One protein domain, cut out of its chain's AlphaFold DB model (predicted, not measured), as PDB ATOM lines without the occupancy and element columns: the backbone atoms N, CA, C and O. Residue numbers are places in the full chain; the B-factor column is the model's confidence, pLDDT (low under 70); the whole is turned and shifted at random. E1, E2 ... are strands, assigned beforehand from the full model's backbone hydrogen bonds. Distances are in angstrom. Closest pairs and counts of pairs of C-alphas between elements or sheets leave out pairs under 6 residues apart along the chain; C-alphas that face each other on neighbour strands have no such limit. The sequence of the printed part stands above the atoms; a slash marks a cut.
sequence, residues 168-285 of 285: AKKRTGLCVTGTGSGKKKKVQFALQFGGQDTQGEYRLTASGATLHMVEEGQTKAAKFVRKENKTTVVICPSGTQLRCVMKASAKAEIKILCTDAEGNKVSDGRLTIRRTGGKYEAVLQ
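Overview. This is residues 168 to 285 of the 285 residues of an uncharacterized protein of Roseburia sp. CAG:380 (UniProt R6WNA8). What shape does the model have? It is a sandwich of two sheets only partly face to face: a large, strongly twisted sheet of seven strands, with a smaller twisted sheet of four strands, E2, E3, E8 and E5, over part of one face. What are the parts? The 118 printed residues hold eleven named strands, E1 to E11 in chain order, and no named helix, and the class is all strand. The antiparallel sheets run E1, E11, E10, E9, E4, E7, E6 and E2, E3, E8, E5. How large is it? It is compact, with a radius of gyration of the C-alphas of 14.4 A, yet elongated, spanning 46 by 28 by 28 A.

Along the chain. Where is the large sheet? E10, residues 265 to 276, is the longest strand, 32.6 A from C-alpha 265 at (331.646, 323.613, 404.794) to C-alpha 276 at (300.292, 328.589, 412.062). E9 is residues 252 to 259, 22.7 A; E4 201 to 207 and E7 231 to 237, 19.8 A each; E11 279 to 284, E6 223 to 228 and E1 171 to 173, which begins at C-alpha 171 (305.981, 321.533, 407.269). Where is the small sheet? E3 is residues 186 to 193, 22.2 A; E8 241 to 247, 20.1 A; E5 209 to 213; and E2 177 to 179.

Arrangement. How is the large sheet paired? E9, E10 and E11 form a meander, each strand the antiparallel neighbour of the one before, with N 254 and O 271 at 2.8 A and N 281 and O 274 at 2.9 A. N 172 and O 282, 2.9 A, pair E1 with E11; N 203 and O 257, 2.8 A, pair E4 with E9. N 204 and O 234, 2.8 A, pair E4 with E7, and the hairpin E6 and E7 has N 223 and O 235 at 2.8 A. How is the small sheet paired? The hairpin E2 and E3 has N 177 and O 188 at 2.9 A; N 189 and O 244, 3.0 A, pair E3 with E8; N 212 and O 243, 2.8 A, pair E8 with E5. How do the sheets stand? The parts that face each other are 9.4 A centre to centre, their best planes 34 degrees apart. The closest C-alphas of E5 and E7 are those of Thr 210 and Thr 232, 6.3 A.

Size, cuts and confidence. How far does it reach? The two C-alphas farthest apart, those of Gly 182 and Glu 262, are 47.1 A apart. Are there cuts or long links? The printed part has no cut and no long link. Where is confidence low? The mean pLDDT of the printed part is 80.6; residue 181 and residues 195 to 199, 215 to 223 and 225 to 231 are under 70.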
ATOM      1  N   ALA A 168     313.114 318.423 404.322       84.75
ATOM      2  CA  ALA A 168     313.328 319.659 403.582       84.75
ATOM      3  C   ALA A 168     312.061 320.071 402.809       84.75
ATOM      4  O   ALA A 168     311.392 319.252 402.181       84.75
ATOM      5  N   LYS A 169     311.736 321.366 402.849       86.81
ATOM      6  CA  LYS A 169     310.577 322.017 402.210       86.81
ATOM      7  C   LYS A 169     309.200 321.529 402.686       86.81
ATOM      8  O   LYS A 169     308.186 322.051 402.215       86.81
ATOM      9  N   LYS A 170     309.133 320.614 403.656       89.19
ATOM     10  CA  LYS A 170     307.887 320.139 404.270       89.19
ATOM     11  C   LYS A 170     307.652 320.823 405.613       89.19
ATOM     12  O   LYS A 170     308.584 321.172 406.334       89.19
ATOM     13  N   ARG A 171     306.379 321.032 405.949       87.19
ATOM     14  CA  ARG A 171     305.981 321.533 407.269       87.19
ATOM     15  C   ARG A 171     305.914 320.368 408.242       87.19
ATOM     16  O   ARG A 171     305.171 319.422 407.999       87.19
ATOM     17  N   THR A 172     306.652 320.475 409.338       86.88
ATOM     18  CA  THR A 172     306.668 319.481 410.418       86.88
ATOM     19  C   THR A 172     306.110 320.117 411.683       86.88
ATOM     20  O   THR A 172     306.522 321.219 412.053       86.88
ATOM     21  N   GLY A 173     305.135 319.469 412.320       86.00
ATOM     22  CA  GLY A 173     304.581 319.936 413.591       86.00
ATOM     23  C   GLY A 173     305.597 319.773 414.718       86.00
ATOM     24  O   GLY A 173     306.323 318.789 414.750       86.00
ATOM     25  N   LEU A 174     305.660 320.739 415.634       86.44
ATOM     26  CA  LEU A 174     306.535 320.661 416.805       86.44
ATOM     27  C   LEU A 174     305.732 320.330 418.062       86.44
ATOM     28  O   LEU A 174     304.726 320.990 418.350       86.44
ATOM     29  N   CYS A 175     306.226 319.375 418.851       84.62
ATOM     30  CA  CYS A 175     305.799 319.208 420.233       84.62
ATOM     31  C   CYS A 175     306.359 320.375 421.059       84.62
ATOM     32  O   CYS A 175     307.574 320.586 421.111       84.62
ATOM     33  N   VAL A 176     305.477 321.184 421.652       85.25
ATOM     34  CA  VAL A 176     305.871 322.378 422.408       85.25
ATOM     35  C   VAL A 176     305.383 322.320 423.846       85.25
ATOM     36  O   VAL A 176     304.228 321.998 424.113       85.25
ATOM     37  N   THR A 177     306.233 322.755 424.770       83.94
ATOM     38  CA  THR A 177     305.851 323.022 426.158       83.94
ATOM     39  C   THR A 177     305.737 324.530 426.377       83.94
ATOM     40  O   THR A 177     306.629 325.320 426.050       83.94
ATOM     41  N   GLY A 178     304.582 324.966 426.878       80.88
ATOM     42  CA  GLY A 178     304.326 326.365 427.206       80.88
ATOM     43  C   GLY A 178     304.786 326.683 428.623       80.88
ATOM     44  O   GLY A 178     304.501 325.933 429.546       80.88
ATOM     45  N   THR A 179     305.460 327.815 428.816       74.00
ATOM     46  CA  THR A 179     305.847 328.306 430.150       74.00
ATOM     47  C   THR A 179     305.516 329.791 430.300       74.00
ATOM     48  O   THR A 179     305.586 330.563 429.338       74.00
ATOM     49  N   GLY A 180     305.165 330.206 431.519       71.19
ATOM     50  CA  GLY A 180     304.815 331.590 431.854       71.19
ATOM     51  C   GLY A 180     303.377 331.996 431.501       71.19
ATOM     52  O   GLY A 180     302.663 331.294 430.789       71.19
ATOM     53  N   SER A 181     302.961 333.165 431.996       60.44
ATOM     54  CA  SER A 181     301.591 333.684 431.886       60.44
ATOM     55  C   SER A 181     301.514 335.024 431.137       60.44
ATOM     56  O   SER A 181     302.490 335.779 431.026       60.44
ATOM     57  N   GLY A 182     300.334 335.314 430.574       71.69
ATOM     58  CA  GLY A 182     300.019 336.584 429.909       71.69
ATOM     59  C   GLY A 182     301.029 336.996 428.827       71.69
ATOM     60  O   GLY A 182     301.412 336.206 427.963       71.69
ATOM     61  N   LYS A 183     301.502 338.250 428.885       70.62
ATOM     62  CA  LYS A 183     302.456 338.832 427.914       70.62
ATOM     63  C   LYS A 183     303.863 338.207 427.960       70.62
ATOM     64  O   LYS A 183     304.671 338.477 427.071       70.62
ATOM     65  N   LYS A 184     304.178 337.389 428.974       77.50
ATOM     66  CA  LYS A 184     305.489 336.734 429.153       77.50
ATOM     67  C   LYS A 184     305.491 335.262 428.720       77.50
ATOM     68  O   LYS A 184     306.482 334.577 428.964       77.50
ATOM     69  N   LYS A 185     304.428 334.784 428.061       85.94
ATOM     70  CA  LYS A 185     304.326 333.396 427.597       85.94
ATOM     71  C   LYS A 185     305.459 333.039 426.626       85.94
ATOM     72  O   LYS A 185     305.660 333.692 425.592       85.94
ATOM     73  N   LYS A 186     306.186 331.978 426.958       88.31
ATOM     74  CA  LYS A 186     307.248 331.376 426.150       88.31
ATOM     75  C   LYS A 186     306.843 329.965 425.754       88.31
ATOM     76  O   LYS A 186     306.063 329.315 426.446       88.31
ATOM     77  N   VAL A 187     307.390 329.508 424.643       88.50
ATOM     78  CA  VAL A 187     307.280 328.120 424.203       88.50
ATOM     79  C   VAL A 187     308.667 327.527 424.085       88.50
ATOM     80  O   VAL A 187     309.625 328.242 423.765       88.50
ATOM     81  N   GLN A 188     308.761 326.243 424.393       89.81
ATOM     82  CA  GLN A 188     309.985 325.468 424.325       89.81
ATOM     83  C   GLN A 188     309.739 324.222 423.481       89.81
ATOM     84  O   GLN A 188     308.642 323.670 423.509       89.81
ATOM     85  N   PHE A 189     310.744 323.799 422.729       88.38
ATOM     86  CA  PHE A 189     310.753 322.550 421.969       88.38
ATOM     87  C   PHE A 189     312.187 322.042 421.868       88.38
ATOM     88  O   PHE A 189     313.139 322.792 422.107       88.38
ATOM     89  N   ALA A 190     312.340 320.770 421.528       88.56
ATOM     90  CA  ALA A 190     313.628 320.108 421.452       88.56
ATOM     91  C   ALA A 190     313.964 319.745 420.005       88.56
ATOM     92  O   ALA A 190     313.123 319.224 419.272       88.56
ATOM     93  N   LEU A 191     315.193 320.059 419.601       89.12
ATOM     94  CA  LEU A 191     315.730 319.749 418.283       89.12
ATOM     95  C   LEU A 191     317.042 318.987 418.427       89.12
ATOM     96  O   LEU A 191     317.872 319.358 419.255       89.12
ATOM     97  N   GLN A 192     317.254 317.991 417.577       88.12
ATOM     98  CA  GLN A 192     318.549 317.341 417.406       88.12
ATOM     99  C   GLN A 192     319.071 317.613 415.997       88.12
ATOM    100  O   GLN A 192     318.323 317.504 415.024       88.12
ATOM    101  N   PHE A 193     320.349 317.973 415.895       85.38
ATOM    102  CA  PHE A 193     321.019 318.251 414.624       85.38
ATOM    103  C   PHE A 193     321.977 317.107 414.300       85.38
ATOM    104  O   PHE A 193     322.902 316.841 415.064       85.38
ATOM    105  N   GLY A 194     321.729 316.423 413.183       78.25
ATOM    106  CA  GLY A 194     322.438 315.215 412.774       78.25
ATOM    107  C   GLY A 194     322.106 313.960 413.598       78.25
ATOM    108  O   GLY A 194     321.620 314.028 414.732       78.25
ATOM    109  N   GLY A 195     322.349 312.786 413.010       68.38
ATOM    110  CA  GLY A 195     322.277 311.493 413.702       68.38
ATOM    111  C   GLY A 195     323.520 311.220 414.560       68.38
ATOM    112  O   GLY A 195     324.562 311.851 414.352       68.38
ATOM    113  N   GLN A 196     323.428 310.271 415.501       57.22
ATOM    114  CA  GLN A 196     324.554 309.866 416.364       57.22
ATOM    115  C   GLN A 196     325.782 309.381 415.566       57.22
ATOM    116  O   GLN A 196     326.906 309.610 415.998       57.22
ATOM    117  N   ASP A 197     325.575 308.829 414.367       56.06
ATOM    118  CA  ASP A 197     326.646 308.286 413.515       56.06
ATOM    119  C   ASP A 197     327.244 309.303 412.526       56.06
ATOM    120  O   ASP A 197     328.118 308.970 411.724       56.06
ATOM    121  N   THR A 198     326.783 310.558 412.548       63.12
ATOM    122  CA  THR A 198     327.286 311.582 411.619       63.12
ATOM    123  C   THR A 198     328.553 312.213 412.190       63.12
ATOM    124  O   THR A 198     328.525 312.845 413.245       63.12
ATOM    125  N   GLN A 199     329.681 312.087 411.493       64.50
ATOM    126  CA  GLN A 199     330.900 312.817 411.842       64.50
ATOM    127  C   GLN A 199     330.810 314.231 411.262       64.50
ATOM    128  O   GLN A 199     331.033 314.440 410.075       64.50
ATOM    129  N   GLY A 200     330.425 315.198 412.090       75.00
ATOM    130  CA  GLY A 200     330.326 316.593 411.681       75.00
ATOM    131  C   GLY A 200     330.089 317.522 412.861       75.00
ATOM    132  O   GLY A 200     329.605 317.105 413.921       75.00
ATOM    133  N   GLU A 201     330.447 318.783 412.672       86.25
ATOM    134  CA  GLU A 201     330.163 319.859 413.614       86.25
ATOM    135  C   GLU A 201     329.101 320.785 413.018       86.25
ATOM    136  O   GLU A 201     329.133 321.144 411.842       86.25
ATOM    137  N   TYR A 202     328.127 321.163 413.836       87.06
ATOM    138  CA  TYR A 202     327.055 322.070 413.468       87.06
ATOM    139  C   TYR A 202     327.291 323.427 414.112       87.06
ATOM    140  O   TYR A 202     327.310 323.563 415.336       87.06
ATOM    141  N   ARG A 203     327.391 324.464 413.281       89.75
ATOM    142  CA  ARG A 203     327.301 325.858 413.706       89.75
ATOM    143  C   ARG A 203     325.884 326.366 413.464       89.75
ATOM    144  O   ARG A 203     325.430 326.506 412.329       89.75
ATOM    145  N   LEU A 204     325.206 326.707 414.550       90.56
ATOM    146  CA  LEU A 204     323.828 327.172 414.573       90.56
ATOM    147  C   LEU A 204     323.780 328.644 414.951       90.56
ATOM    148  O   LEU A 204     324.368 329.057 415.948       90.56
ATOM    149  N   THR A 205     323.048 329.439 414.177       90.94
ATOM    150  CA  THR A 205     322.816 330.860 414.465       90.94
ATOM    151  C   THR A 205     321.320 331.118 414.561       90.94
ATOM    152  O   THR A 205     320.622 331.098 413.546       90.94
ATOM    153  N   ALA A 206     320.830 331.352 415.778       89.69
ATOM    154  CA  ALA A 206     319.408 331.539 416.055       89.69
ATOM    155  C   ALA A 206     319.035 333.016 416.232       89.69
ATOM    156  O   ALA A 206     319.685 333.750 416.982       89.69
ATOM    157  N   SER A 207     317.940 333.416 415.587       89.12
ATOM    158  CA  SER A 207     317.252 334.697 415.756       89.12
ATOM    159  C   SER A 207     315.799 334.456 416.165       89.12
ATOM    160  O   SER A 207     315.149 333.527 415.687       89.12
ATOM    161  N   GLY A 208     315.275 335.271 417.085       85.94
ATOM    162  CA  GLY A 208     313.910 335.122 417.613       85.94
ATOM    163  C   GLY A 208     313.723 333.975 418.618       85.94
ATOM    164  O   GLY A 208     312.653 333.869 419.221       85.94
ATOM    165  N   ALA A 209     314.767 333.176 418.854       87.19
ATOM    166  CA  ALA A 209     314.821 332.119 419.855       87.19
ATOM    167  C   ALA A 209     316.188 332.061 420.550       87.19
ATOM    168  O   ALA A 209     317.197 332.518 420.010       87.19
ATOM    169  N   THR A 210     316.215 331.479 421.744       85.75
ATOM    170  CA  THR A 210     317.434 331.125 422.475       85.75
ATOM    171  C   THR A 210     317.610 329.614 422.475       85.75
ATOM    172  O   THR A 210     316.657 328.877 422.719       85.75
ATOM    173  N   LEU A 211     318.831 329.157 422.210       85.50
ATOM    174  CA  LEU A 211     319.196 327.742 422.226       85.50
ATOM    175  C   LEU A 211     319.905 327.415 423.543       85.50
ATOM    176  O   LEU A 211     320.790 328.160 423.968       85.50
ATOM    177  N   HIS A 212     319.517 326.316 424.179       82.62
ATOM    178  CA  HIS A 212     320.119 325.775 425.393       82.62
ATOM    179  C   HIS A 212     320.431 324.300 425.174       82.62
ATOM    180  O   HIS A 212     319.644 323.596 424.553       82.62
ATOM    181  N   MET A 213     321.555 323.820 425.689       75.94
ATOM    182  CA  MET A 213     321.869 322.396 425.628       75.94
ATOM    183  C   MET A 213     320.999 321.600 426.593       75.94
ATOM    184  O   MET A 213     320.638 322.088 427.667       75.94
ATOM    185  N   VAL A 214     320.701 320.369 426.200       70.00
ATOM    186  CA  VAL A 214     320.208 319.330 427.103       70.00
ATOM    187  C   VAL A 214     321.446 318.547 427.529       70.00
ATOM    188  O   VAL A 214     322.109 317.970 426.673       70.00
ATOM    189  N   GLU A 215     321.855 318.641 428.795       56.28
ATOM    190  CA  GLU A 215     323.015 317.880 429.272       56.28
ATOM    191  C   GLU A 215     322.704 316.388 429.223       56.28
ATOM    192  O   GLU A 215     321.830 315.918 429.942       56.28
ATOM    193  N   GLU A 216     323.457 315.653 428.410       47.97
ATOM    194  CA  GLU A 216     323.568 314.206 428.522       47.97
ATOM    195  C   GLU A 216     324.930 313.768 427.975       47.97
ATOM    196  O   GLU A 216     325.225 313.983 426.802       47.97
ATOM    197  N   GLY A 217     325.780 313.216 428.849       47.34
ATOM    198  CA  GLY A 217     326.856 312.256 428.548       47.34
ATOM    199  C   GLY A 217     327.901 312.536 427.453       47.34
ATOM    200  O   GLY A 217     328.747 311.673 427.227       47.34
ATOM    201  N   GLN A 218     327.891 313.671 426.748       47.22
ATOM    202  CA  GLN A 218     328.755 313.873 425.582       47.22
ATOM    203  C   GLN A 218     330.214 314.150 425.975       47.22
ATOM    204  O   GLN A 218     330.526 315.058 426.744       47.22
ATOM    205  N   THR A 219     331.128 313.395 425.362       45.25
ATOM    206  CA  THR A 219     332.591 313.515 425.503       45.25
ATOM    207  C   THR A 219     333.169 314.785 424.866       45.25
ATOM    208  O   THR A 219     334.296 315.172 425.176       45.25
ATOM    209  N   LYS A 220     332.399 315.469 424.007       57.28
ATOM    210  CA  LYS A 220     332.713 316.789 423.443       57.28
ATOM    211  C   LYS A 220     331.631 317.785 423.856       57.28
ATOM    212  O   LYS A 220     330.503 317.711 423.381       57.28
ATOM    213  N   ALA A 221     331.978 318.716 424.742       59.75
ATOM    214  CA  ALA A 221     331.062 319.766 425.176       59.75
ATOM    215  C   ALA A 221     330.775 320.740 424.024       59.75
ATOM    216  O   ALA A 221     331.704 321.209 423.362       59.75
ATOM    217  N   ALA A 222     329.504 321.076 423.794       66.69
ATOM    218  CA  ALA A 222     329.171 322.116 422.828       66.69
ATOM    219  C   ALA A 222     329.619 323.495 423.340       66.69
ATOM    220  O   ALA A 222     329.607 323.783 424.541       66.69
ATOM    221  N   LYS A 223     330.016 324.366 422.413       69.56
ATOM    222  CA  LYS A 223     330.566 325.691 422.705       69.56
ATOM    223  C   LYS A 223     329.567 326.779 422.319       69.56
ATOM    224  O   LYS A 223     329.147 326.890 421.168       69.56
ATOM    225  N   PHE A 224     329.229 327.641 423.274       70.12
ATOM    226  CA  PHE A 224     328.448 328.857 423.030       70.12
ATOM    227  C   PHE A 224     329.392 330.016 422.717       70.12
ATOM    228  O   PHE A 224     330.271 330.318 423.521       70.12
ATOM    229  N   VAL A 225     329.230 330.663 421.559       62.66
ATOM    230  CA  VAL A 225     330.257 331.598 421.056       62.66
ATOM    231  C   VAL A 225     329.872 333.077 421.170       62.66
ATOM    232  O   VAL A 225     330.768 333.908 421.260       62.66
ATOM    233  N   ARG A 226     328.590 333.467 421.252       63.00
ATOM    234  CA  ARG A 226     328.222 334.876 421.544       63.00
ATOM    235  C   ARG A 226     326.726 335.073 421.806       63.00
ATOM    236  O   ARG A 226     325.902 334.348 421.250       63.00
ATOM    237  N   LYS A 227     326.394 336.117 422.581       56.78
ATOM    238  CA  LYS A 227     325.071 336.767 422.662       56.78
ATOM    239  C   LYS A 227     325.228 338.259 422.355       56.78
ATOM    240  O   LYS A 227     325.222 339.081 423.263       56.78
ATOM    241  N   GLU A 228     325.363 338.623 421.088       48.84
ATOM    242  CA  GLU A 228     325.263 340.029 420.671       48.84
ATOM    243  C   GLU A 228     324.034 340.220 419.786       48.84
ATOM    244  O   GLU A 228     323.671 339.346 418.998       48.84
ATOM    245  N   ASN A 229     323.326 341.336 419.980       55.16
ATOM    246  CA  ASN A 229     322.106 341.683 419.240       55.16
ATOM    247  C   ASN A 229     321.040 340.568 419.210       55.16
ATOM    248  O   ASN A 229     320.420 340.312 418.182       55.16
ATOM    249  N   LYS A 230     320.816 339.900 420.356       62.62
ATOM    250  CA  LYS A 230     319.840 338.800 420.543       62.62
ATOM    251  C   LYS A 230     320.091 337.558 419.674       62.62
ATOM    252  O   LYS A 230     319.252 336.660 419.671       62.62
ATOM    253  N   THR A 231     321.219 337.492 418.973       66.94
ATOM    254  CA  THR A 231     321.591 336.333 418.163       66.94
ATOM    255  C   THR A 231     322.403 335.378 419.027       66.94
ATOM    256  O   THR A 231     323.357 335.798 419.683       66.94
ATOM    257  N   THR A 232     322.001 334.109 419.062       73.81
ATOM    258  CA  THR A 232     322.737 333.061 419.788       73.81
ATOM    259  C   THR A 232     323.477 332.198 418.778       73.81
ATOM    260  O   THR A 232     322.838 331.646 417.880       73.81
ATOM    261  N   VAL A 233     324.799 332.082 418.928       83.81
ATOM    262  CA  VAL A 233     325.628 331.163 418.132       83.81
ATOM    263  C   VAL A 233     326.023 329.963 418.985       83.81
ATOM    264  O   VAL A 233     326.656 330.133 420.033       83.81
ATOM    265  N   VAL A 234     325.656 328.769 418.528       85.06
ATOM    266  CA  VAL A 234     325.976 327.483 419.161       85.06
ATOM    267  C   VAL A 234     326.809 326.665 418.190       85.06
ATOM    268  O   VAL A 234     326.467 326.589 417.013       85.06
ATOM    269  N   ILE A 235     327.894 326.077 418.676       86.19
ATOM    270  CA  ILE A 235     328.695 325.116 417.925       86.19
ATOM    271  C   ILE A 235     328.620 323.787 418.673       86.19
ATOM    272  O   ILE A 235     328.996 323.735 419.845       86.19
ATOM    273  N   CYS A 236     328.088 322.749 418.035       84.44
ATOM    274  CA  CYS A 236     327.863 321.448 418.657       84.44
ATOM    275  C   CYS A 236     328.201 320.292 417.709       84.44
ATOM    276  O   CYS A 236     328.013 320.434 416.501       84.44
ATOM    277  N   PRO A 237     328.664 319.142 418.222       85.06
ATOM    278  CA  PRO A 237     328.797 317.947 417.399       85.06
ATOM    279  C   PRO A 237     327.427 317.458 416.899       85.06
ATOM    280  O   PRO A 237     326.372 317.823 417.427       85.06
ATOM    281  N   SER A 238     327.443 316.612 415.872       83.00
ATOM    282  CA  SER A 238     326.251 315.874 415.454       83.00
ATOM    283  C   SER A 238     325.640 315.076 416.608       83.00
ATOM    284  O   SER A 238     326.342 314.580 417.491       83.00
ATOM    285  N   GLY A 239     324.318 314.946 416.605       80.69
ATOM    286  CA  GLY A 239     323.568 314.246 417.641       80.69
ATOM    287  C   GLY A 239     323.322 315.074 418.902       80.69
ATOM    288  O   GLY A 239     322.578 314.630 419.774       80.69
ATOM    289  N   THR A 240     323.883 316.283 419.018       82.81
ATOM    290  CA  THR A 240     323.579 317.159 420.155       82.81
ATOM    291  C   THR A 240     322.117 317.598 420.126       82.81
ATOM    292  O   THR A 240     321.603 318.101 419.121       82.81
ATOM    293  N   GLN A 241     321.465 317.460 421.278       86.19
ATOM    294  CA  GLN A 241     320.110 317.933 421.501       86.19
ATOM    295  C   GLN A 241     320.113 319.339 422.087       86.19
ATOM    296  O   GLN A 241     320.818 319.651 423.052       86.19
ATOM    297  N   LEU A 242     319.278 320.193 421.512       85.88
ATOM    298  CA  LEU A 242     319.124 321.577 421.915       85.88
ATOM    299  C   LEU A 242     317.668 321.870 422.249       85.88
ATOM    300  O   LEU A 242     316.754 321.691 421.442       85.88
ATOM    301  N   ARG A 243     317.468 322.424 423.441       87.81
ATOM    302  CA  ARG A 243     316.247 323.115 423.820       87.81
ATOM    303  C   ARG A 243     316.206 324.472 423.134       87.81
ATOM    304  O   ARG A 243     317.043 325.338 423.388       87.81
ATOM    305  N   CYS A 244     315.190 324.704 422.328       87.88
ATOM    306  CA  CYS A 244     314.919 326.007 421.748       87.88
ATOM    307  C   CYS A 244     313.790 326.688 422.522       87.88
ATOM    308  O   CYS A 244     312.747 326.086 422.765       87.88
ATOM    309  N   VAL A 245     313.996 327.943 422.921       88.44
ATOM    310  CA  VAL A 245     313.039 328.736 423.698       88.44
ATOM    311  C   VAL A 245     312.742 330.038 422.965       88.44
ATOM    312  O   VAL A 245     313.646 330.809 422.650       88.44
ATOM    313  N   MET A 246     311.468 330.331 422.724       89.25
ATOM    314  CA  MET A 246     311.045 331.555 422.036       89.25
ATOM    315  C   MET A 246     309.777 332.150 422.648       89.25
ATOM    316  O   MET A 246     309.045 331.493 423.388       89.25
ATOM    317  N   LYS A 247     309.496 333.426 422.356       89.56
ATOM    318  CA  LYS A 247     308.206 334.033 422.727       89.56
ATOM    319  C   LYS A 247     307.087 333.359 421.934       89.56
ATOM    320  O   LYS A 247     307.252 333.114 420.744       89.56
ATOM    321  N   ALA A 248     305.932 333.139 422.559       86.00
ATOM    322  CA  ALA A 248     304.835 332.402 421.927       86.00
ATOM    323  C   ALA A 248     304.331 333.031 420.606       86.00
ATOM    324  O   ALA A 248     303.891 332.309 419.714       86.00
ATOM    325  N   SER A 249     304.401 334.356 420.463       84.38
ATOM    326  CA  SER A 249     304.003 335.083 419.247       84.38
ATOM    327  C   SER A 249     305.144 335.340 418.259       84.38
ATOM    328  O   SER A 249     304.906 335.921 417.203       84.38
ATOM    329  N   ALA A 250     306.382 334.971 418.594       86.56
ATOM    330  CA  ALA A 250     307.524 335.250 417.734       86.56
ATOM    331  C   ALA A 250     307.603 334.269 416.558       86.56
ATOM    332  O   ALA A 250     307.064 333.163 416.591       86.56
ATOM    333  N   LYS A 251     308.338 334.685 415.529       91.62
ATOM    334  CA  LYS A 251     308.936 333.802 414.531       91.62
ATOM    335  C   LYS A 251     310.392 333.579 414.931       91.62
ATOM    336  O   LYS A 251     311.051 334.535 415.345       91.62
ATOM    337  N   ALA A 252     310.876 332.352 414.794       91.31
ATOM    338  CA  ALA A 252     312.282 332.027 414.973       91.31
ATOM    339  C   ALA A 252     312.899 331.547 413.657       91.31
ATOM    340  O   ALA A 252     312.234 330.934 412.818       91.31
ATOM    341  N   GLU A 253     314.178 331.849 413.488       93.00
ATOM    342  CA  GLU A 253     314.988 331.402 412.363       93.00
ATOM    343  C   GLU A 253     316.315 330.877 412.899       93.00
ATOM    344  O   GLU A 253     316.974 331.551 413.693       93.00
ATOM    345  N   ILE A 254     316.695 329.678 412.470       92.94
ATOM    346  CA  ILE A 254     317.958 329.038 412.826       92.94
ATOM    347  C   ILE A 254     318.697 328.754 411.522       92.94
ATOM    348  O   ILE A 254     318.255 327.942 410.712       92.94
ATOM    349  N   LYS A 255     319.815 329.446 411.308       93.12
ATOM    350  CA  LYS A 255     320.750 329.122 410.226       93.12
ATOM    351  C   LYS A 255     321.643 327.981 410.685       93.12
ATOM    352  O   LYS A 255     322.160 328.038 411.801       93.12
ATOM    353  N   ILE A 256     321.807 326.983 409.829       92.75
ATOM    354  CA  ILE A 256     322.518 325.741 410.102       92.75
ATOM    355  C   ILE A 256     323.672 325.654 409.111       92.75
ATOM    356  O   ILE A 256     323.459 325.752 407.905       92.75
ATOM    357  N   LEU A 257     324.883 325.487 409.625       90.88
ATOM    358  CA  LEU A 257     326.076 325.200 408.841       90.88
ATOM    359  C   LEU A 257     326.688 323.912 409.386       90.88
ATOM    360  O   LEU A 257     327.034 323.870 410.564       90.88
ATOM    361  N   CYS A 258     326.803 322.891 408.544       88.19
ATOM    362  CA  CYS A 258     327.512 321.658 408.857       88.19
ATOM    363  C   CYS A 258     328.932 321.741 408.295       88.19
ATOM    364  O   CYS A 258     329.121 322.084 407.121       88.19
ATOM    365  N   THR A 259     329.918 321.412 409.119       84.44
ATOM    366  CA  THR A 259     331.325 321.317 408.729       84.44
ATOM    367  C   THR A 259     331.877 319.921 408.989       84.44
ATOM    368  O   THR A 259     331.390 319.213 409.876       84.44
ATOM    369  N   ASP A 260     332.876 319.525 408.204       82.69
ATOM    370  CA  ASP A 260     333.647 318.298 408.426       82.69
ATOM    371  C   ASP A 260     334.624 318.458 409.609       82.69
ATOM    372  O   ASP A 260     334.617 319.471 410.319       82.69
ATOM    373  N   ALA A 261     335.447 317.436 409.858       75.75
ATOM    374  CA  ALA A 261     336.431 317.447 410.939       75.75
ATOM    375  C   ALA A 261     337.552 318.479 410.711       75.75
ATOM    376  O   ALA A 261     338.165 318.947 411.672       75.75
ATOM    377  N   GLU A 262     337.801 318.839 409.455       79.19
ATOM    378  CA  GLU A 262     338.776 319.831 409.011       79.19
ATOM    379  C   GLU A 262     338.223 321.271 409.048       79.19
ATOM    380  O   GLU A 262     338.977 322.230 408.873       79.19
ATOM    381  N   GLY A 263     336.923 321.440 409.319       75.12
ATOM    382  CA  GLY A 263     336.244 322.734 409.399       75.12
ATOM    383  C   GLY A 263     335.756 323.275 408.052       75.12
ATOM    384  O   GLY A 263     335.289 324.418 407.985       75.12
ATOM    385  N   ASN A 264     335.824 322.485 406.980       82.19
ATOM    386  CA  ASN A 264     335.282 322.867 405.684       82.19
ATOM    387  C   ASN A 264     333.761 322.757 405.699       82.19
ATOM    388  O   ASN A 264     333.181 321.853 406.301       82.19
ATOM    389  N   LYS A 265     333.096 323.672 404.992       86.88
ATOM    390  CA  LYS A 265     331.646 323.613 404.794       86.88
ATOM    391  C   LYS A 265     331.283 322.346 404.015       86.88
ATOM    392  O   LYS A 265     331.706 322.190 402.873       86.88
ATOM    393  N   VAL A 266     330.422 321.523 404.607       85.31
ATOM    394  CA  VAL A 266     329.819 320.347 403.964       85.31
ATOM    395  C   VAL A 266     328.433 320.691 403.429       85.31
ATOM    396  O   VAL A 266     328.119 320.406 402.279       85.31
ATOM    397  N   SER A 267     327.607 321.342 404.247       86.00
ATOM    398  CA  SER A 267     326.251 321.734 403.862       86.00
ATOM    399  C   SER A 267     325.744 322.915 404.683       86.00
ATOM    400  O   SER A 267     326.252 323.225 405.763       86.00
ATOM    401  N   ASP A 268     324.750 323.620 404.152       90.06
ATOM    402  CA  ASP A 268     324.050 324.702 404.835       90.06
ATOM    403  C   ASP A 268     322.545 324.641 404.608       90.06
ATOM    404  O   ASP A 268     322.051 324.046 403.655       90.06
ATOM    405  N   GLY A 269     321.809 325.236 405.539       90.19
ATOM    406  CA  GLY A 269     320.358 325.230 405.509       90.19
ATOM    407  C   GLY A 269     319.763 326.186 406.519       90.19
ATOM    408  O   GLY A 269     320.452 326.818 407.335       90.19
ATOM    409  N   ARG A 270     318.445 326.322 406.451       94.00
ATOM    410  CA  ARG A 270     317.703 327.262 407.283       94.00
ATOM    411  C   ARG A 270     316.439 326.622 407.820       94.00
ATOM    412  O   ARG A 270     315.537 326.267 407.072       94.00
ATOM    413  N   LEU A 271     316.331 326.569 409.141       93.69
ATOM    414  CA  LEU A 271     315.120 326.142 409.822       93.69
ATOM    415  C   LEU A 271     314.297 327.364 410.227       93.69
ATOM    416  O   LEU A 271     314.743 328.210 411.007       93.69
ATOM    417  N   THR A 272     313.080 327.462 409.701       94.44
ATOM    418  CA  THR A 272     312.116 328.500 410.078       94.44
ATOM    419  C   THR A 272     311.033 327.911 410.963       94.44
ATOM    420  O   THR A 272     310.427 326.906 410.597       94.44
ATOM    421  N   ILE A 273     310.743 328.570 412.086       93.44
ATOM    422  CA  ILE A 273     309.752 328.116 413.064       93.44
ATOM    423  C   ILE A 273     308.741 329.226 413.318       93.44
ATOM    424  O   ILE A 273     309.100 330.375 413.606       93.44
ATOM    425  N   ARG A 274     307.456 328.895 413.195       92.75
ATOM    426  CA  ARG A 274     306.362 329.847 413.412       92.75
ATOM    427  C   ARG A 274     305.097 329.156 413.893       92.75
ATOM    428  O   ARG A 274     304.920 327.955 413.712       92.75
ATOM    429  N   ARG A 275     304.197 329.950 414.468       90.69
ATOM    430  CA  ARG A 275     302.849 329.504 414.809       90.69
ATOM    431  C   ARG A 275     301.918 329.682 413.604       90.69
ATOM    432  O   ARG A 275     301.753 330.806 413.135       90.69
ATOM    433  N   THR A 276     301.290 328.602 413.145       86.00
ATOM    434  CA  THR A 276     300.292 328.589 412.062       86.00
ATOM    435  C   THR A 276     299.053 327.840 412.553       86.00
ATOM    436  O   THR A 276     299.175 326.744 413.090       86.00
ATOM    437  N   GLY A 277     297.852 328.414 412.420       82.50
ATOM    438  CA  GLY A 277     296.613 327.711 412.800       82.50
ATOM    439  C   GLY A 277     296.582 327.236 414.263       82.50
ATOM    440  O   GLY A 277     296.060 326.171 414.564       82.50
ATOM    441  N   GLY A 278     297.220 327.980 415.173       82.12
ATOM    442  CA  GLY A 278     297.309 327.628 416.593       82.12
ATOM    443  C   GLY A 278     298.428 326.645 416.960       82.12
ATOM    444  O   GLY A 278     298.827 326.651 418.127       82.12
ATOM    445  N   LYS A 279     298.986 325.907 415.993       86.88
ATOM    446  CA  LYS A 279     300.084 324.936 416.158       86.88
ATOM    447  C   LYS A 279     301.440 325.559 415.811       86.88
ATOM    448  O   LYS A 279     301.495 326.568 415.109       86.88
ATOM    449  N   TYR A 280     302.530 324.984 416.314       88.69
ATOM    450  CA  TYR A 280     303.889 325.379 415.928       88.69
ATOM    451  C   TYR A 280     304.407 324.441 414.847       88.69
ATOM    452  O   TYR A 280     304.298 323.224 414.974       88.69
ATOM    453  N   GLU A 281     304.954 325.025 413.789       91.00
ATOM    454  CA  GLU A 281     305.459 324.307 412.625       91.00
ATOM    455  C   GLU A 281     306.901 324.732 412.340       91.00
ATOM    456  O   GLU A 281     307.239 325.920 412.434       91.00
ATOM    457  N   ALA A 282     307.722 323.764 411.944       92.19
ATOM    458  CA  ALA A 282     309.069 323.958 411.435       92.19
ATOM    459  C   ALA A 282     309.138 323.635 409.939       92.19
ATOM    460  O   ALA A 282     308.487 322.705 409.460       92.19
ATOM    461  N   VAL A 283     309.939 324.406 409.206       92.56
ATOM    462  CA  VAL A 283     310.253 324.172 407.791       92.56
ATOM    463  C   VAL A 283     311.756 324.288 407.610       92.56
ATOM    464  O   VAL A 283     312.320 325.348 407.898       92.56
ATOM    465  N   LEU A 284     312.382 323.214 407.135       91.50
ATOM    466  CA  LEU A 284     313.790 323.194 406.744       91.50
ATOM    467  C   LEU A 284     313.913 323.606 405.271       91.50
ATOM    468  O   LEU A 284     313.165 323.109 404.430       91.50
ATOM    469  N   GLN A 285     314.810 324.540 404.972       88.56
ATOM    470  CA  GLN A 285     315.082 325.068 403.634       88.56
ATOM    471  C   GLN A 285     316.538 324.864 403.259       88.56
ATOM    472  O   GLN A 285     317.389 325.061 404.159       88.56
TER     473      GLN A 285